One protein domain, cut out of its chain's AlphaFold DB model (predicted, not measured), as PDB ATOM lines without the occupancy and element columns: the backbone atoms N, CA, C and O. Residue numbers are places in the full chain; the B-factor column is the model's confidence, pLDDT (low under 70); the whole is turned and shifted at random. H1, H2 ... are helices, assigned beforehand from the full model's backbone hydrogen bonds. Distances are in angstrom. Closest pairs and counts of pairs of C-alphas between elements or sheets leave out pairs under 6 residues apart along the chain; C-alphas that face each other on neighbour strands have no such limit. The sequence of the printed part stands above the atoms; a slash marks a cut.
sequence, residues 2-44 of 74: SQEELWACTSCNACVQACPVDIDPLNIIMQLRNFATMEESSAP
ATOM      1  N   SER A   2     239.795  76.801 157.878       89.56
ATOM      2  CA  SER A   2     238.410  76.842 158.321       89.56
ATOM      3  C   SER A   2     238.320  76.355 159.768       89.56
ATOM      4  O   SER A   2     239.240  75.730 160.304       89.56
ATOM      5  N   GLN A   3     237.192  76.630 160.409       88.25
ATOM      6  CA  GLN A   3     236.934  76.169 161.767       88.25
ATOM      7  C   GLN A   3     236.899  74.640 161.858       88.25
ATOM      8  O   GLN A   3     237.446  74.057 162.788       88.25
ATOM      9  N   GLU A   4     236.324  73.984 160.853       90.56
ATOM     10  CA  GLU A   4     236.303  72.524 160.753       90.56
ATOM     11  C   GLU A   4     237.722  71.945 160.644       90.56
ATOM     12  O   GLU A   4     238.068  71.017 161.372       90.56
ATOM     13  N   GLU A   5     238.588  72.554 159.825       91.69
ATOM     14  CA  GLU A   5     239.999  72.159 159.712       91.69
ATOM     15  C   GLU A   5     240.748  72.333 161.042       91.69
ATOM     16  O   GLU A   5     241.570  71.492 161.412       91.69
ATOM     17  N   LEU A   6     240.451  73.405 161.785       93.19
ATOM     18  CA  LEU A   6     241.068  73.672 163.084       93.19
ATOM     19  C   LEU A   6     240.704  72.596 164.119       93.19
ATOM     20  O   LEU A   6     241.568  72.164 164.890       93.19
ATOM     21  N   TRP A   7     239.450  72.143 164.142       93.00
ATOM     22  CA  TRP A   7     238.966  71.125 165.084       93.00
ATOM     23  C   TRP A   7     239.232  69.683 164.629       93.00
ATOM     24  O   TRP A   7     239.282  68.794 165.474       93.00
ATOM     25  N   ALA A   8     239.540  69.456 163.351       94.38
ATOM     26  CA  ALA A   8     239.960  68.150 162.835       94.38
ATOM     27  C   ALA A   8     241.332  67.680 163.365       94.38
ATOM     28  O   ALA A   8     241.630  66.486 163.356       94.38
ATOM     29  N   CYS A   9     242.187  68.594 163.839       94.94
ATOM     30  CA  CYS A   9     243.478  68.227 164.424       94.94
ATOM     31  C   CYS A   9     243.297  67.389 165.709       94.94
ATOM     32  O   CYS A   9     242.768  67.860 166.715       94.94
ATOM     33  N   THR A  10     243.801  66.157 165.722       95.38
ATOM     34  CA  THR A  10     243.703  65.243 166.877       95.38
ATOM     35  C   THR A  10     244.825  65.424 167.901       95.38
ATOM     36  O   THR A  10     244.963  64.614 168.814       95.38
ATOM     37  N   SER A  11     245.660  66.461 167.767       95.88
ATOM     38  CA  SER A  11     246.856  66.685 168.600       95.88
ATOM     39  C   SER A  11     247.840  65.501 168.641       95.88
ATOM     40  O   SER A  11     248.575  65.324 169.605       95.88
ATOM     41  N   CYS A  12     247.909  64.703 167.569       96.50
ATOM     42  CA  CYS A  12     248.743  63.495 167.499       96.50
ATOM     43  C   CYS A  12     250.263  63.744 167.422       96.50
ATOM     44  O   CYS A  12     251.036  62.791 167.400       96.50
ATOM     45  N   ASN A  13     250.698  65.004 167.338       95.62
ATOM     46  CA  ASN A  13     252.101  65.432 167.274       95.62
ATOM     47  C   ASN A  13     252.919  64.959 166.047       95.62
ATOM     48  O   ASN A  13     254.113  65.238 165.948       95.62
ATOM     49  N   ALA A  14     252.295  64.296 165.068       96.50
ATOM     50  CA  ALA A  14     253.001  63.746 163.907       96.50
ATOM     51  C   ALA A  14     253.643  64.827 163.014       96.50
ATOM     52  O   ALA A  14     254.738  64.631 162.495       96.50
ATOM     53  N   CYS A  15     252.989  65.986 162.851       95.38
ATOM     54  CA  CYS A  15     253.518  67.089 162.043       95.38
ATOM     55  C   CYS A  15     254.799  67.705 162.628       95.38
ATOM     56  O   CYS A  15     255.673  68.101 161.863       95.38
ATOM     57  N   VAL A  16     254.924  67.744 163.960       96.69
ATOM     58  CA  VAL A  16     256.120  68.233 164.661       96.69
ATOM     59  C   VAL A  16     257.266  67.241 164.481       96.69
ATOM     60  O   VAL A  16     258.365  67.628 164.103       96.69
ATOM     61  N   GLN A  17     256.995  65.942 164.653       96.25
ATOM     62  CA  GLN A  17     258.004  64.886 164.497       96.25
ATOM     63  C   GLN A  17     258.538  64.754 163.065       96.25
ATOM     64  O   GLN A  17     259.699  64.411 162.870       96.25
ATOM     65  N   ALA A  18     257.694  64.997 162.063       96.06
ATOM     66  CA  ALA A  18     258.082  64.907 160.660       96.06
ATOM     67  C   ALA A  18     258.814  66.161 160.145       96.06
ATOM     68  O   ALA A  18     259.311  66.146 159.016       96.06
ATOM     69  N   CYS A  19     258.846  67.258 160.912       95.44
ATOM     70  CA  CYS A  19     259.357  68.534 160.423       95.44
ATOM     71  C   CYS A  19     260.896  68.520 160.314       95.44
ATOM     72  O   CYS A  19     261.572  68.351 161.322       95.44
ATOM     73  N   PRO A  20     261.484  68.767 159.128       96.25
ATOM     74  CA  PRO A  20     262.939  68.729 158.937       96.25
ATOM     75  C   PRO A  20     263.676  69.983 159.439       96.25
ATOM     76  O   PRO A  20     264.896  70.058 159.324       96.25
ATOM     77  N   VAL A  21     262.943  70.998 159.907       96.56
ATOM     78  CA  VAL A  21     263.479  72.308 160.321       96.56
ATOM     79  C   VAL A  21     262.957  72.740 161.696       96.56
ATOM     80  O   VAL A  21     262.964  73.928 162.006       96.56
ATOM     81  N   ASP A  22     262.484  71.782 162.499       93.25
ATOM     82  CA  ASP A  22     262.093  71.979 163.901       93.25
ATOM     83  C   ASP A  22     261.040  73.081 164.133       93.25
ATOM     84  O   ASP A  22     261.082  73.829 165.112       93.25
ATOM     85  N   ILE A  23     260.057  73.180 163.232       95.50
ATOM     86  CA  ILE A  23     258.866  74.007 163.454       95.50
ATOM     87  C   ILE A  23     257.855  73.210 164.281       95.50
ATOM     88  O   ILE A  23     257.715  71.997 164.117       95.50
ATOM     89  N   ASP A  24     257.086  73.918 165.107       95.38
ATOM     90  CA  ASP A  24     255.963  73.369 165.863       95.38
ATOM     91  C   ASP A  24     254.609  73.902 165.338       95.38
ATOM     92  O   ASP A  24     254.078  74.896 165.851       95.38
ATOM     93  N   PRO A  25     254.014  73.266 164.305       94.50
ATOM     94  CA  PRO A  25     252.671  73.615 163.850       94.50
ATOM     95  C   PRO A  25     251.586  73.327 164.892       94.50
ATOM     96  O   PRO A  25     250.537  73.971 164.868       94.50
ATOM     97  N   LEU A  26     251.806  72.361 165.791       95.88
ATOM     98  CA  LEU A  26     250.815  71.967 166.790       95.88
ATOM     99  C   LEU A  26     250.565  73.110 167.775       95.88
ATOM    100  O   LEU A  26     249.410  73.441 168.037       95.88
ATOM    101  N   ASN A  27     251.620  73.765 168.256       96.06
ATOM    102  CA  ASN A  27     251.498  74.927 169.135       96.06
ATOM    103  C   ASN A  27     250.713  76.075 168.476       96.06
ATOM    104  O   ASN A  27     249.845  76.677 169.106       96.06
ATOM    105  N   ILE A  28     250.944  76.338 167.185       95.06
ATOM    106  CA  ILE A  28     250.192  77.360 166.437       95.06
ATOM    107  C   ILE A  28     248.701  76.995 166.377       95.06
ATOM    108  O   ILE A  28     247.846  77.839 166.643       95.06
ATOM    109  N   ILE A  29     248.374  75.732 166.086       96.25
ATOM    110  CA  ILE A  29     246.986  75.243 166.073       96.25
ATOM    111  C   ILE A  29     246.334  75.396 167.455       96.25
ATOM    112  O   ILE A  29     245.184  75.822 167.547       96.25
ATOM    113  N   MET A  30     247.060  75.098 168.533       95.50
ATOM    114  CA  MET A  30     246.553  75.266 169.898       95.50
ATOM    115  C   MET A  30     246.269  76.734 170.233       95.50
ATOM    116  O   MET A  30     245.232  77.036 170.822       95.50
ATOM    117  N   GLN A  31     247.128  77.660 169.807       95.81
ATOM    118  CA  GLN A  31     246.893  79.097 169.982       95.81
ATOM    119  C   GLN A  31     245.655  79.575 169.216       95.81
ATOM    120  O   GLN A  31     244.846  80.319 169.767       95.81
ATOM    121  N   LEU A  32     245.458  79.097 167.985       95.25
ATOM    122  CA  LEU A  32     244.258  79.402 167.203       95.25
ATOM    123  C   LEU A  32     242.985  78.866 167.871       95.25
ATOM    124  O   LEU A  32     241.973  79.560 167.891       95.25
ATOM    125  N   ARG A  33     243.027  77.666 168.468       95.44
ATOM    126  CA  ARG A  33     241.894  77.117 169.240       95.44
ATOM    127  C   ARG A  33     241.574  77.950 170.475       95.44
ATOM    128  O   ARG A  33     240.399  78.179 170.757       95.44
ATOM    129  N   ASN A  34     242.599  78.414 171.188       94.19
ATOM    130  CA  ASN A  34     242.417  79.290 172.345       94.19
ATOM    131  C   ASN A  34     241.766  80.609 171.933       94.19
ATOM    132  O   ASN A  34     240.800  81.021 172.563       94.19
ATOM    133  N   PHE A  35     242.238  81.220 170.845       95.12
ATOM    134  CA  PHE A  35     241.642  82.435 170.295       95.12
ATOM    135  C   PHE A  35     240.174  82.220 169.893       95.12
ATOM    136  O   PHE A  35     239.298  82.948 170.352       95.12
ATOM    137  N   ALA A  36     239.882  81.162 169.130       93.88
ATOM    138  CA  ALA A  36     238.514  80.817 168.740       93.88
ATOM    139  C   ALA A  36     237.594  80.591 169.959       93.88
ATOM    140  O   ALA A  36     236.432  80.982 169.958       93.88
ATOM    141  N   THR A  37     238.113  79.989 171.029       93.44
ATOM    142  CA  THR A  37     237.326  79.691 172.235       93.44
ATOM    143  C   THR A  37     237.113  80.924 173.112       93.44
ATOM    144  O   THR A  37     235.989  81.184 173.528       93.44
ATOM    145  N   MET A  38     238.175  81.675 173.409       92.44
ATOM    146  CA  MET A  38     238.149  82.760 174.397       92.44
ATOM    147  C   MET A  38     237.714  84.101 173.804       92.44
ATOM    148  O   MET A  38     236.983  84.836 174.457       92.44
ATOM    149  N   GLU A  39     238.138  84.413 172.579       93.69
ATOM    150  CA  GLU A  39     237.865  85.712 171.951       93.69
ATOM    151  C   GLU A  39     236.627  85.647 171.051       93.69
ATOM    152  O   GLU A  39     235.752  86.507 171.119       93.69
ATOM    153  N   GLU A  40     236.510  84.603 170.227       93.56
ATOM    154  CA  GLU A  40     235.389  84.470 169.285       93.56
ATOM    155  C   GLU A  40     234.189  83.702 169.856       93.56
ATOM    156  O   GLU A  40     233.128  83.683 169.233       93.56
ATOM    157  N   SER A  41     234.334  83.060 171.022       91.38
ATOM    158  CA  SER A  41     233.301  82.194 171.620       91.38
ATOM    159  C   SER A  41     232.768  81.121 170.652       91.38
ATOM    160  O   SER A  41     231.604  80.725 170.715       91.38
ATOM    161  N   SER A  42     233.614  80.646 169.735       91.44
ATOM    162  CA  SER A  42     233.246  79.797 168.598       91.44
ATOM    163  C   SER A  42     233.661  78.325 168.790       91.44
ATOM    164  O   SER A  42     233.838  77.564 167.839       91.44
ATOM    165  N   ALA A  43     233.814  77.880 170.039       91.06
ATOM    166  CA  ALA A  43     234.104  76.478 170.335       91.06
ATOM    167  C   ALA A  43     232.919  75.546 169.969       91.06
ATOM    168  O   ALA A  43     231.759  75.957 170.076       91.06
ATOM    169  N   PRO A  44     233.186  74.286 169.568       93.31
ATOM    170  CA  PRO A  44     232.168  73.268 169.326       93.31
ATOM    171  C   PRO A  44     231.209  73.104 170.508       93.31
ATOM    172  O   PRO A  44     231.616  73.178 171.672       93.31
TER     173      PRO A  44
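This is residues 2 to 44 of the 74 residues of the protein "(Fe-S)-binding protein" of Cryomorphaceae bacterium (UniProt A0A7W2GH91). One long helix, H3, runs along much of the domain, and the stretch before it in the chain makes a second, less regular level over one side of it, with the short helix H1 set steeply over H3 and the four-residue H2 near the beginning of H3. Residues 17 to 22, of which 17 belongs to H2 and 18 to 22 to the link between H2 and H3, stick out at one end. The printed part has 43 residues with three named helices in the order H1, H2, H3 and no named strand; the class is all helix. It is only just loose, close to compact, with a radius of gyration of the C-alphas of 11.5 A, and spans 35 by 16 by 14 A, a rod.

H1, residues 3 to 8, and H2, residues 14 to 17, are apart, joined by a tight link of 5 residues. H3, residues 25 to 38, touches H1 with its residues 29 to 33 alone; the closest C-alphas, those of Leu 6 and Ile 29, are 6.8 A apart. H1 and H3 stand at a steep tilt of 52 degrees and run opposite ways. H3 touches H2 with residues 25 to 26 alone; the closest C-alphas, those of Val 16 and Pro 25, are 6.4 A apart. In H1 and H3 every O i to N i+4 pair is within hydrogen-bond range, while H2 is too short for such a pair and has its 1 O i to N i+3 pair within range.

H1, Gln 3 to Ala 8, begins at C-alpha 3, (236.934, 76.169, 161.767). H2, Ala 14 to Gln 17, begins at C-alpha 14, (253.001, 63.746, 163.907). H3, Pro 25 to Met 38, is 20.1 A from first to last C-alpha and ends at C-alpha 38, (238.149, 82.760, 174.397).

The C-alphas of Pro 20 and Ser 41, the two farthest apart, are 34.9 A apart. The printed part has no cut, and the link from H2 to H3, 7 residues, is short. The mean pLDDT of the printed part is 94.3, and no printed residue is under 70.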